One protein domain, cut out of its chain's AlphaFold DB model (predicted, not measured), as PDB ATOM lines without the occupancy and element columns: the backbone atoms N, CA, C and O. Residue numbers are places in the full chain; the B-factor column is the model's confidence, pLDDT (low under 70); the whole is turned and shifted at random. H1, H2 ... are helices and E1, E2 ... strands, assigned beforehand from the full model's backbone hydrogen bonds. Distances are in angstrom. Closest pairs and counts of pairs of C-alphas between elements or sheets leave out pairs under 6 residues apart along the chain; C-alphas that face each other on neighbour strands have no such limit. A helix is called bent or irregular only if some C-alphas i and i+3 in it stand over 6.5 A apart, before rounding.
ATOM      1  N   ASP A   7      69.084  -6.966 -45.074       91.12
ATOM      2  CA  ASP A   7      68.999  -6.364 -43.745       91.12
ATOM      3  C   ASP A   7      67.578  -5.944 -43.372       91.12
ATOM      4  O   ASP A   7      67.179  -6.117 -42.224       91.12
ATOM      5  N   VAL A   8      66.783  -5.475 -44.338       86.50
ATOM      6  CA  VAL A   8      65.368  -5.153 -44.110       86.50
ATOM      7  C   VAL A   8      64.534  -6.430 -44.031       86.50
ATOM      8  O   VAL A   8      63.685  -6.550 -43.153       86.50
ATOM      9  N   ALA A   9      64.812  -7.420 -44.881       85.44
ATOM     10  CA  ALA A   9      64.087  -8.688 -44.902       85.44
ATOM     11  C   ALA A   9      64.161  -9.436 -43.557       85.44
ATOM     12  O   ALA A   9      63.178 -10.044 -43.150       85.44
ATOM     13  N   LYS A  10      65.280  -9.337 -42.823       89.25
ATOM     14  CA  LYS A  10      65.427  -9.912 -41.468       89.25
ATOM     15  C   LYS A  10      64.476  -9.302 -40.431       89.25
ATOM     16  O   LYS A  10      64.202  -9.944 -39.422       89.25
ATOM     17  N   LEU A  11      64.015  -8.068 -40.646       90.62
ATOM     18  CA  LEU A  11      63.120  -7.349 -39.730       90.62
ATOM     19  C   LEU A  11      61.640  -7.611 -40.031       90.62
ATOM     20  O   LEU A  11      60.778  -7.285 -39.219       90.62
ATOM     21  N   ILE A  12      61.337  -8.177 -41.200       85.69
ATOM     22  CA  ILE A  12      59.970  -8.405 -41.654       85.69
ATOM     23  C   ILE A  12      59.547  -9.821 -41.246       85.69
ATOM     24  O   ILE A  12      60.246 -10.784 -41.572       85.69
ATOM     25  N   PRO A  13      58.395  -9.992 -40.567       86.81
ATOM     26  CA  PRO A  13      57.882 -11.315 -40.240       86.81
ATOM     27  C   PRO A  13      57.769 -12.218 -41.472       86.81
ATOM     28  O   PRO A  13      57.327 -11.783 -42.536       86.81
ATOM     29  N   TYR A  14      58.105 -13.501 -41.314       84.31
ATOM     30  CA  TYR A  14      58.155 -14.465 -42.420       84.31
ATOM     31  C   TYR A  14      56.857 -14.510 -43.244       84.31
ATOM     32  O   TYR A  14      56.904 -14.565 -44.470       84.31
ATOM     33  N   TYR A  15      55.690 -14.432 -42.600       81.56
ATOM     34  CA  TYR A  15      54.405 -14.453 -43.308       81.56
ATOM     35  C   TYR A  15      54.216 -13.243 -44.240       81.56
ATOM     36  O   TYR A  15      53.646 -13.393 -45.314       81.56
ATOM     37  N   CYS A  16      54.758 -12.069 -43.902       82.25
ATOM     38  CA  CYS A  16      54.705 -10.887 -44.766       82.25
ATOM     39  C   CYS A  16      55.572 -11.042 -46.024       82.25
ATOM     40  O   CYS A  16      55.256 -10.449 -47.048       82.25
ATOM     41  N   LEU A  17      56.663 -11.817 -45.958       84.00
ATOM     42  CA  LEU A  17      57.547 -12.061 -47.104       84.00
ATOM     43  C   LEU A  17      56.974 -13.100 -48.078       84.00
ATOM     44  O   LEU A  17      57.207 -12.999 -49.278       84.00
ATOM     45  N   ASN A  18      56.219 -14.078 -47.570       86.06
ATOM     46  CA  ASN A  18      55.592 -15.127 -48.388       86.06
ATOM     47  C   ASN A  18      54.225 -14.733 -48.948       86.06
ATOM     48  O   ASN A  18      53.582 -15.524 -49.633       86.06
ATOM     49  N   THR A  19      53.759 -13.528 -48.633       88.06
ATOM     50  CA  THR A  19      52.485 -12.999 -49.117       88.06
ATOM     51  C   THR A  19      52.665 -11.527 -49.488       88.06
ATOM     52  O   THR A  19      52.088 -10.649 -48.845       88.06
ATOM     53  N   PRO A  20      53.522 -11.214 -50.478       87.00
ATOM     54  CA  PRO A  20      53.854  -9.834 -50.840       87.00
ATOM     55  C   PRO A  20      52.643  -9.032 -51.344       87.00
ATOM     56  O   PRO A  20      52.670  -7.801 -51.343       87.00
ATOM     57  N   GLU A  21      51.564  -9.702 -51.752       90.69
ATOM     58  CA  GLU A  21      50.300  -9.086 -52.154       90.69
ATOM     59  C   GLU A  21      49.678  -8.278 -51.013       90.69
ATOM     60  O   GLU A  21      49.081  -7.232 -51.267       90.69
ATOM     61  N   ILE A  22      49.881  -8.699 -49.754       91.12
ATOM     62  CA  ILE A  22      49.319  -8.017 -48.581       91.12
ATOM     63  C   ILE A  22      49.812  -6.568 -48.471       91.12
ATOM     64  O   ILE A  22      49.088  -5.697 -47.993       91.12
ATOM     65  N   TRP A  23      51.008  -6.266 -48.985       90.56
ATOM     66  CA  TRP A  23      51.585  -4.918 -48.954       90.56
ATOM     67  C   TRP A  23      50.809  -3.925 -49.826       90.56
ATOM     68  O   TRP A  23      50.854  -2.721 -49.573       90.56
ATOM     69  N   ARG A  24      50.070  -4.433 -50.820       94.06
ATOM     70  CA  ARG A  24      49.288  -3.647 -51.783       94.06
ATOM     71  C   ARG A  24      47.786  -3.647 -51.489       94.06
ATOM     72  O   ARG A  24      46.997  -3.237 -52.333       94.06
ATOM     73  N   THR A  25      47.379  -4.115 -50.317       95.19
ATOM     74  CA  THR A  25      45.967  -4.161 -49.917       95.19
ATOM     75  C   THR A  25      45.492  -2.824 -49.378       95.19
ATOM     76  O   THR A  25      46.250  -2.134 -48.707       95.19
ATOM     77  N   SER A  26      44.240  -2.450 -49.640       95.75
ATOM     78  CA  SER A  26      43.604  -1.332 -48.930       95.75
ATOM     79  C   SER A  26      42.587  -1.837 -47.918       95.75
ATOM     80  O   SER A  26      41.462  -2.180 -48.273       95.75
ATOM     81  N   VAL A  27      43.012  -1.898 -46.655       95.75
ATOM     82  CA  VAL A  27      42.302  -2.562 -45.549       95.75
ATOM     83  C   VAL A  27      42.505  -1.837 -44.223       95.75
ATOM     84  O   VAL A  27      43.493  -1.115 -44.065       95.75
ATOM     85  N   PRO A  28      41.628  -2.053 -43.227       96.38
ATOM     86  CA  PRO A  28      41.885  -1.580 -41.873       96.38
ATOM     87  C   PRO A  28      43.024  -2.377 -41.222       96.38
ATOM     88  O   PRO A  28      42.970  -3.601 -41.131       96.38
ATOM     89  N   VAL A  29      44.031  -1.681 -40.706       94.56
ATOM     90  CA  VAL A  29      45.052  -2.215 -39.804       94.56
ATOM     91  C   VAL A  29      44.556  -2.035 -38.377       94.56
ATOM     92  O   VAL A  29      44.206  -0.933 -37.958       94.56
ATOM     93  N   ILE A  30      44.516  -3.134 -37.629       93.50
ATOM     94  CA  ILE A  30      43.913  -3.181 -36.298       93.50
ATOM     95  C   ILE A  30      45.013  -3.450 -35.275       93.50
ATOM     96  O   ILE A  30      45.687  -4.478 -35.326       93.50
ATOM     97  N   CYS A  31      45.179  -2.534 -34.323       91.62
ATOM     98  CA  CYS A  31      46.086  -2.682 -33.192       91.62
ATOM     99  C   CYS A  31      45.323  -2.423 -31.890       91.62
ATOM    100  O   CYS A  31      45.191  -1.288 -31.429       91.62
ATOM    101  N   PHE A  32      44.816  -3.502 -31.289       88.88
ATOM    102  CA  PHE A  32      44.021  -3.460 -30.062       88.88
ATOM    103  C   PHE A  32      42.793  -2.535 -30.190       88.88
ATOM    104  O   PHE A  32      41.832  -2.900 -30.860       88.88
ATOM    105  N   TYR A  33      42.809  -1.351 -29.573       88.19
ATOM    106  CA  TYR A  33      41.712  -0.381 -29.648       88.19
ATOM    107  C   TYR A  33      41.782   0.528 -30.880       88.19
ATOM    108  O   TYR A  33      40.777   1.148 -31.216       88.19
ATOM    109  N   ILE A  34      42.938   0.593 -31.544       91.69
ATOM    110  CA  ILE A  34      43.197   1.477 -32.680       91.69
ATOM    111  C   ILE A  34      42.856   0.749 -33.979       91.69
ATOM    112  O   ILE A  34      43.258  -0.399 -34.187       91.69
ATOM    113  N   VAL A  35      42.154   1.449 -34.863       94.00
ATOM    114  CA  VAL A  35      41.911   1.040 -36.245       94.00
ATOM    115  C   VAL A  35      42.383   2.179 -37.138       94.00
ATOM    116  O   VAL A  35      41.948   3.311 -36.957       94.00
ATOM    117  N   GLU A  36      43.263   1.876 -38.085       95.75
ATOM    118  CA  GLU A  36      43.778   2.821 -39.079       95.75
ATOM    119  C   GLU A  36      43.596   2.237 -40.476       95.75
ATOM    120  O   GLU A  36      43.712   1.028 -40.659       95.75
ATOM    121  N   TRP A  37      43.321   3.062 -41.485       96.06
ATOM    122  CA  TRP A  37      43.156   2.562 -42.850       96.06
ATOM    123  C   TRP A  37      44.492   2.544 -43.596       96.06
ATOM    124  O   TRP A  37      45.136   3.581 -43.772       96.06
ATOM    125  N   HIS A  38      44.907   1.371 -44.078       95.06
ATOM    126  CA  HIS A  38      46.075   1.238 -44.947       95.06
ATOM    127  C   HIS A  38      45.706   1.641 -46.373       95.06
ATOM    128  O   HIS A  38      44.955   0.949 -47.049       95.06
ATOM    129  N   HIS A  39      46.226   2.778 -46.828       95.00
ATOM    130  CA  HIS A  39      46.005   3.315 -48.172       95.00
ATOM    131  C   HIS A  39      47.129   2.889 -49.127       95.00
ATOM    132  O   HIS A  39      47.980   3.698 -49.518       95.00
ATOM    133  N   ALA A  40      47.166   1.603 -49.493       95.00
ATOM    134  CA  ALA A  40      48.170   1.098 -50.434       95.00
ATOM    135  C   ALA A  40      48.075   1.759 -51.819       95.00
ATOM    136  O   ALA A  40      49.087   1.896 -52.512       95.00
ATOM    137  N   ASP A  41      46.885   2.239 -52.189       95.00
ATOM    138  CA  ASP A  41      46.629   2.991 -53.416       95.00
ATOM    139  C   ASP A  41      47.499   4.241 -53.540       95.00
ATOM    140  O   ASP A  41      47.726   4.688 -54.653       95.00
ATOM    141  N   ARG A  42      48.044   4.785 -52.445       94.56
ATOM    142  CA  ARG A  42      48.889   5.997 -52.444       94.56
ATOM    143  C   ARG A  42      50.375   5.743 -52.683       94.56
ATOM    144  O   ARG A  42      51.121   6.705 -52.864       94.56
ATOM    145  N   VAL A  43      50.816   4.485 -52.649       93.31
ATOM    146  CA  VAL A  43      52.245   4.112 -52.664       93.31
ATOM    147  C   VAL A  43      52.588   3.049 -53.715       93.31
ATOM    148  O   VAL A  43      53.665   2.453 -53.668       93.31
ATOM    149  N   LEU A  44      51.725   2.844 -54.713       94.38
ATOM    150  CA  LEU A  44      51.890   1.827 -55.761       94.38
ATOM    151  C   LEU A  44      53.220   1.942 -56.529       94.38
ATOM    152  O   LEU A  44      53.790   0.930 -56.943       94.38
ATOM    153  N   ARG A  45      53.795   3.150 -56.639       91.75
ATOM    154  CA  ARG A  45      55.126   3.354 -57.255       91.75
ATOM    155  C   ARG A  45      56.250   2.614 -56.544       91.75
ATOM    156  O   ARG A  45      57.192   2.200 -57.216       91.75
ATOM    157  N   GLN A  46      56.170   2.425 -55.227       91.88
ATOM    158  CA  GLN A  46      57.175   1.652 -54.486       91.88
ATOM    159  C   GLN A  46      57.204   0.187 -54.938       91.88
ATOM    160  O   GLN A  46      58.247  -0.461 -54.888       91.88
ATOM    161  N   PHE A  47      56.074  -0.311 -55.443       91.25
ATOM    162  CA  PHE A  47      55.909  -1.664 -55.963       91.25
ATOM    163  C   PHE A  47      56.107  -1.750 -57.486       91.25
ATOM    164  O   PHE A  47      55.839  -2.790 -58.079       91.25
ATOM    165  N   GLY A  48      56.593  -0.682 -58.131       92.25
ATOM    166  CA  GLY A  48      56.842  -0.661 -59.576       92.25
ATOM    167  C   GLY A  48      55.580  -0.523 -60.432       92.25
ATOM    168  O   GLY A  48      55.619  -0.817 -61.624       92.25
ATOM    169  N   MET A  49      54.470  -0.065 -59.849       94.44
ATOM    170  CA  MET A  49      53.190   0.116 -60.536       94.44
ATOM    171  C   MET A  49      52.887   1.589 -60.797       94.44
ATOM    172  O   MET A  49      53.379   2.482 -60.108       94.44
ATOM    173  N   THR A  50      52.064   1.856 -61.804       94.69
ATOM    174  CA  THR A  50      51.571   3.195 -62.126       94.69
ATOM    175  C   THR A  50      50.732   3.724 -60.972       94.69
ATOM    176  O   THR A  50      50.005   2.981 -60.314       94.69
ATOM    177  N   GLN A  51      50.857   5.023 -60.717       95.12
ATOM    178  CA  GLN A  51      50.180   5.690 -59.619       95.12
ATOM    179  C   GLN A  51      48.888   6.335 -60.128       95.12
ATOM    180  O   GLN A  51      48.983   7.348 -60.826       95.12
ATOM    181  N   PRO A  52      47.704   5.783 -59.819       94.19
ATOM    182  CA  PRO A  52      46.456   6.477 -60.076       94.19
ATOM    183  C   PRO A  52      46.292   7.640 -59.091       94.19
ATOM    184  O   PRO A  52      47.020   7.753 -58.093       94.19
ATOM    185  N   ILE A  53      45.308   8.497 -59.367       95.06
ATOM    186  CA  ILE A  53      44.768   9.397 -58.348       95.06
ATOM    187  C   ILE A  53      44.177   8.509 -57.243       95.06
ATOM    188  O   ILE A  53      43.341   7.663 -57.557       95.06
ATOM    189  N   PRO A  54      44.641   8.638 -55.989       95.00
ATOM    190  CA  PRO A  54      44.179   7.777 -54.914       95.00
ATOM    191  C   PRO A  54      42.748   8.120 -54.510       95.00
ATOM    192  O   PRO A  54      42.291   9.258 -54.672       95.00
ATOM    193  N   GLU A  55      42.078   7.143 -53.913       93.81
ATOM    194  CA  GLU A  55      40.766   7.344 -53.323       93.81
ATOM    195  C   GLU A  55      40.860   8.332 -52.143       93.81
ATOM    196  O   GLU A  55      41.904   8.440 -51.459       93.81
ATOM    197  N   PRO A  56      39.771   9.074 -51.864       92.75
ATOM    198  CA  PRO A  56      39.678   9.887 -50.663       92.75
ATOM    199  C   PRO A  56      40.029   9.076 -49.404       92.75
ATOM    200  O   PRO A  56      39.805   7.862 -49.364       92.75
ATOM    201  N   PRO A  57      40.601   9.716 -48.363       91.50
ATOM    202  CA  PRO A  57      40.851   9.041 -47.096       91.50
ATOM    203  C   PRO A  57      39.592   8.327 -46.602       91.50
ATOM    204  O   PRO A  57      38.497   8.888 -46.683       91.50
ATOM    205  N   LYS A  58      39.744   7.097 -46.102       92.44
ATOM    206  CA  LYS A  58      38.611   6.370 -45.535       92.44
ATOM    207  C   LYS A  58      38.126   7.113 -44.293       92.44
ATOM    208  O   LYS A  58      38.913   7.370 -43.387       92.44
ATOM    209  N   ASP A  59      36.835   7.422 -44.247       90.81
ATOM    210  CA  ASP A  59      36.214   7.922 -43.027       90.81
ATOM    211  C   ASP A  59      36.043   6.765 -42.034       90.81
ATOM    212  O   ASP A  59      35.327   5.793 -42.298       90.81
ATOM    213  N   LEU A  60      36.760   6.852 -40.916       89.31
ATOM    214  CA  LEU A  60      36.705   5.893 -39.816       89.31
ATOM    215  C   LEU A  60      35.769   6.358 -38.687       89.31
ATOM    216  O   LEU A  60      35.646   5.672 -37.670       89.31
ATOM    217  N   GLY A  61      35.083   7.490 -38.869       87.62
ATOM    218  CA  GLY A  61      34.114   8.034 -37.932       87.62
ATOM    219  C   GLY A  61      34.704   8.245 -36.539       87.62
ATOM    220  O   GLY A  61      35.756   8.859 -36.367       87.62
ATOM    221  N   ASP A  62      34.025   7.694 -35.534       85.38
ATOM    222  CA  ASP A  62      34.361   7.858 -34.117       85.38
ATOM    223  C   ASP A  62      35.579   7.037 -33.657       85.38
ATOM    224  O   ASP A  62      35.995   7.149 -32.502       85.38
ATOM    225  N   LEU A  63      36.181   6.216 -34.527       86.62
ATOM    226  CA  LEU A  63      37.309   5.354 -34.158       86.62
ATOM    227  C   LEU A  63      38.517   6.141 -33.642       86.62
ATOM    228  O   LEU A  63      39.177   5.688 -32.707       86.62
ATOM    229  N   HIS A  64      38.780   7.328 -34.191       83.62
ATOM    230  CA  HIS A  64      39.887   8.177 -33.737       83.62
ATOM    231  C   HIS A  64      39.620   8.841 -32.376       83.62
ATOM    232  O   HIS A  64      40.553   9.288 -31.711       83.62
ATOM    233  N   GLU A  65      38.366   8.874 -31.924       84.06
ATOM    234  CA  GLU A  65      37.977   9.418 -30.616       84.06
ATOM    235  C   GLU A  65      38.060   8.360 -29.503       84.06
ATOM    236  O   GLU A  65      37.941   8.651 -28.305       84.06
ATOM    237  N   VAL A  66      38.289   7.096 -29.873       83.75
ATOM    238  CA  VAL A  66      38.388   5.991 -28.928       83.75
ATOM    239  C   VAL A  66      39.679   6.104 -28.115       83.75
ATOM    240  O   VAL A  66      40.762   5.725 -28.545       83.75
ATOM    241  N   THR A  67      39.542   6.538 -26.863       80.12
ATOM    242  CA  THR A  67      40.620   6.450 -25.865       80.12
ATOM    243  C   THR A  67      40.457   5.228 -24.960       80.12
ATOM    244  O   THR A  67      39.340   4.761 -24.727       80.12
ATOM    245  N   LEU A  68      41.567   4.734 -24.398       80.25
ATOM    246  CA  LEU A  68      41.576   3.641 -23.414       80.25
ATOM    247  C   LEU A  68      41.102   4.053 -22.008       80.25
ATOM    248  O   LEU A  68      40.928   3.202 -21.133       80.25
ATOM    249  N   LYS A  69      40.908   5.351 -21.752       80.38
ATOM    250  CA  LYS A  69      40.570   5.859 -20.418       80.38
ATOM    251  C   LYS A  69      39.197   5.340 -19.980       80.38
ATOM    252  O   LYS A  69      38.198   5.601 -20.637       80.38
ATOM    253  N   GLY A  70      39.161   4.616 -18.859       73.00
ATOM    254  CA  GLY A  70      37.924   4.095 -18.261       73.00
ATOM    255  C   GLY A  70      37.276   2.920 -19.006       73.00
ATOM    256  O   GLY A  70      36.160   2.544 -18.664       73.00
ATOM    257  N   LYS A  71      37.948   2.323 -20.003       74.19
ATOM    258  CA  LYS A  71      37.376   1.288 -20.888       74.19
ATOM    259  C   LYS A  71      37.934  -0.119 -20.638       74.19
ATOM    260  O   LYS A  71      38.244  -0.846 -21.575       74.19
ATOM    261  N   THR A  72      38.051  -0.530 -19.374       71.38
ATOM    262  CA  THR A  72      38.551  -1.871 -19.000       71.38
ATOM    263  C   THR A  72      37.585  -3.015 -19.331       71.38
ATOM    264  O   THR A  72      38.005  -4.165 -19.325       71.38
ATOM    265  N   GLN A  73      36.319  -2.707 -19.635       78.62
ATOM    266  CA  GLN A  73      35.247  -3.680 -19.906       78.62
ATOM    267  C   GLN A  73      34.777  -3.686 -21.370       78.62
ATOM    268  O   GLN A  73      33.747  -4.275 -21.685       78.62
ATOM    269  N   VAL A  74      35.477  -2.993 -22.277       85.69
ATOM    270  CA  VAL A  74      35.101  -3.003 -23.697       85.69
ATOM    271  C   VAL A  74      35.609  -4.285 -24.338       85.69
ATOM    272  O   VAL A  74      36.816  -4.521 -24.394       85.69
ATOM    273  N   ASP A  75      34.686  -5.081 -24.868       90.00
ATOM    274  CA  ASP A  75      35.026  -6.160 -25.784       90.00
ATOM    275  C   ASP A  75      35.447  -5.557 -27.134       90.00
ATOM    276  O   ASP A  75      34.628  -5.201 -27.987       90.00
ATOM    277  N   TRP A  76      36.760  -5.402 -27.307       89.62
ATOM    278  CA  TRP A  76      37.355  -4.872 -28.532       89.62
ATOM    279  C   TRP A  76      37.134  -5.781 -29.737       89.62
ATOM    280  O   TRP A  76      37.022  -5.275 -30.852       89.62
ATOM    281  N   TYR A  77      37.032  -7.097 -29.531       90.94
ATOM    282  CA  TYR A  77      36.749  -8.033 -30.613       90.94
ATOM    283  C   TYR A  77      35.342  -7.788 -31.163       90.94
ATOM    284  O   TYR A  77      35.168  -7.636 -32.372       90.94
ATOM    285  N   GLN A  78      34.354  -7.644 -30.276       92.69
ATOM    286  CA  GLN A  78      32.988  -7.316 -30.676       92.69
ATOM    287  C   GLN A  78      32.889  -5.908 -31.283       92.69
ATOM    288  O   GLN A  78      32.280  -5.736 -32.341       92.69
ATOM    289  N   ARG A  79      33.514  -4.896 -30.661       90.75
ATOM    290  CA  ARG A  79      33.497  -3.502 -31.149       90.75
ATOM    291  C   ARG A  79      34.104  -3.366 -32.545       90.75
ATOM    292  O   ARG A  79      33.601  -2.567 -33.339       90.75
ATOM    293  N   HIS A  80      35.160  -4.128 -32.835       93.25
ATOM    294  CA  HIS A  80      35.892  -4.061 -34.101       93.25
ATOM    295  C   HIS A  80      35.503  -5.139 -35.105       93.25
ATOM    296  O   HIS A  80      36.102  -5.205 -36.177       93.25
ATOM    297  N   HIS A  81      34.472  -5.937 -34.823       95.06
ATOM    298  CA  HIS A  81      34.020  -7.015 -35.700       95.06
ATOM    299  C   HIS A  81      33.855  -6.598 -37.183       95.06
ATOM    300  O   HIS A  81      34.351  -7.322 -38.051       95.06
ATOM    301  N   PRO A  82      33.269  -5.428 -37.531       94.25
ATOM    302  CA  PRO A  82      33.171  -4.995 -38.931       94.25
ATOM    303  C   PRO A  82      34.530  -4.745 -39.608       94.25
ATOM    304  O   PRO A  82      34.675  -4.951 -40.814       94.25
ATOM    305  N   TRP A  83      35.531  -4.303 -38.846       94.94
ATOM    306  CA  TRP A  83      36.888  -4.050 -39.338       94.94
ATOM    307  C   TRP A  83      37.682  -5.348 -39.442       94.94
ATOM    308  O   TRP A  83      38.387  -5.553 -40.424       94.94
ATOM    309  N   ILE A  84      37.510  -6.257 -38.477       96.19
ATOM    310  CA  ILE A  84      38.103  -7.600 -38.506       96.19
ATOM    311  C   ILE A  84      37.616  -8.360 -39.742       96.19
ATOM    312  O   ILE A  84      38.433  -8.954 -40.441       96.19
ATOM    313  N   ALA A  85      36.321  -8.293 -40.058       96.81
ATOM    314  CA  ALA A  85      35.770  -8.915 -41.259       96.81
ATOM    315  C   ALA A  85      36.400  -8.349 -42.549       96.81
ATOM    316  O   ALA A  85      36.753  -9.110 -43.449       96.81
ATOM    317  N   GLN A  86      36.606  -7.029 -42.627       95.56
ATOM    318  CA  GLN A  86      37.289  -6.398 -43.765       95.56
ATOM    319  C   GLN A  86      38.764  -6.803 -43.860       95.56
ATOM    320  O   GLN A  86      39.240  -7.109 -44.949       95.56
ATOM    321  N   TRP A  87      39.477  -6.863 -42.730       95.19
ATOM    322  CA  TRP A  87      40.850  -7.366 -42.690       95.19
ATOM    323  C   TRP A  87      40.929  -8.827 -43.143       95.19
ATOM    324  O   TRP A  87      41.787  -9.177 -43.940       95.19
ATOM    325  N   GLN A  88      40.023  -9.696 -42.692       95.81
ATOM    326  CA  GLN A  88      39.993 -11.101 -43.118       95.81
ATOM    327  C   GLN A  88      39.749 -11.253 -44.627       95.81
ATOM    328  O   GLN A  88      40.238 -12.203 -45.233       95.81
ATOM    329  N   ALA A  89      39.052 -10.294 -45.236       95.75
ATOM    330  CA  ALA A  89      38.835 -10.220 -46.673       95.75
ATOM    331  C   ALA A  89      39.981  -9.532 -47.444       95.75
ATOM    332  O   ALA A  89      39.813  -9.251 -48.626       95.75
ATOM    333  N   TRP A  90      41.151  -9.278 -46.836       94.75
ATOM    334  CA  TRP A  90      42.224  -8.482 -47.456       94.75
ATOM    335  C   TRP A  90      42.604  -8.932 -48.869       94.75
ATOM    336  O   TRP A  90      42.889  -8.091 -49.722       94.75
ATOM    337  N   ALA A  91      42.575 -10.237 -49.149       94.56
ATOM    338  CA  ALA A  91      42.972 -10.786 -50.442       94.56
ATOM    339  C   ALA A  91      42.107 -10.270 -51.607       94.56
ATOM    340  O   ALA A  91      42.574 -10.238 -52.741       94.56
ATOM    341  N   THR A  92      40.877  -9.812 -51.343       95.94
ATOM    342  CA  THR A  92      39.987  -9.220 -52.358       95.94
ATOM    343  C   THR A  92      40.214  -7.720 -52.565       95.94
ATOM    344  O   THR A  92      39.623  -7.124 -53.460       95.94
ATOM    345  N   THR A  93      41.077  -7.105 -51.752       95.69
ATOM    346  CA  THR A  93      41.353  -5.657 -51.734       95.69
ATOM    347  C   THR A  93      42.766  -5.314 -52.211       95.69
ATOM    348  O   THR A  93      43.220  -4.177 -52.062       95.69
TER     349      THR A  93
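Overview. This is residues 7 to 93 of the 194 residues of the protein "Serine/threonine-protein phosphatase 7 long form-like protein" of Senna tora (UniProt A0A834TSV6). A small, loose model has a two-strand hairpin, E1 and E2, at its middle, with H6 packed mainly on E1 and H4 on E2, while residues 10 to 16, of which 14 to 16 belong to H1, stick out. A long unnamed stretch, residues 48 to 60, leads from H3 to H4. The printed part has 87 residues with seven named helices and two named strands, in the order H1 H2 E1 E2 H3 H4 H5 H6 H7; the sheet is antiparallel, in the order E1 - E2. The class is mostly helix, though under half of the residues are in named elements. The whole is loose, with a radius of gyration of the C-alphas of 15.3 A and spans of 45 by 33 by 23 A.

Along the chain. Strand E1 is residues 28 to 31, 9.7 A long, from C-alpha 28 at (41.885, -1.580, -41.873). Strand E2 is residues 34 to 37, 10.2 A long. H6, residues 81 to 88, is the longest helix at 10.4 A. H4, residues 61 to 65, is 8.4 A long and irregular, with C-alphas 61 and 64 7.1 A apart. The remaining helices are short: H1, residues 14 to 17, beginning with C-alpha 14 at (58.155, -14.465, -42.420); H2, residues 20 to 24; H3, residues 44 to 47; H5, residues 76 to 79; and H7, residues 90 to 93, ending with C-alpha 93 at (41.353, -5.657, -51.734).

Arrangement. E1 and E2 form a hairpin with a tight link, antiparallel at 156 degrees, with N 29 and O 36 2.7 A apart and N 31 and O 34 2.9 A apart, within hydrogen-bond range. The closest C-alphas of E1 and H6, those of Pro 28 and Trp 87, are 5.9 A apart. The closest of E2 and H4, Val 35 and Leu 63, are 6.6 A apart. H5 and H6 meet only through their link, as do H6 and H7. H2 and H7 only just touch, with 3 pairs of C-alphas within 8 A, the closest Ile 22 and Ala 91 at 7.2 A. H2 is close to but not clearly touching H1, by Cys 16 and Ile 22 at 7.2 A, and H3, by Arg 24 and Leu 44 at 7.2 A. H3 and H4 are apart, as are H4 and H5. Each O i to N i+4 pair in H6 is within hydrogen-bond range; H2 has 0 of 1, with 2 of 2 O i to N i+3 pairs, and H4 0 of 1, with 1 of 2, while H1, H3, H5 and H7 are too short for an i+4 pair.

Size, cuts and confidence. The two C-alphas farthest apart, those of Thr 50 and Gly 70, are 45.9 A apart. The printed part has no cut. The link from H3 to H4, 13 residues, is long. The mean pLDDT of the printed part is 90.4, and no printed residue is under 70.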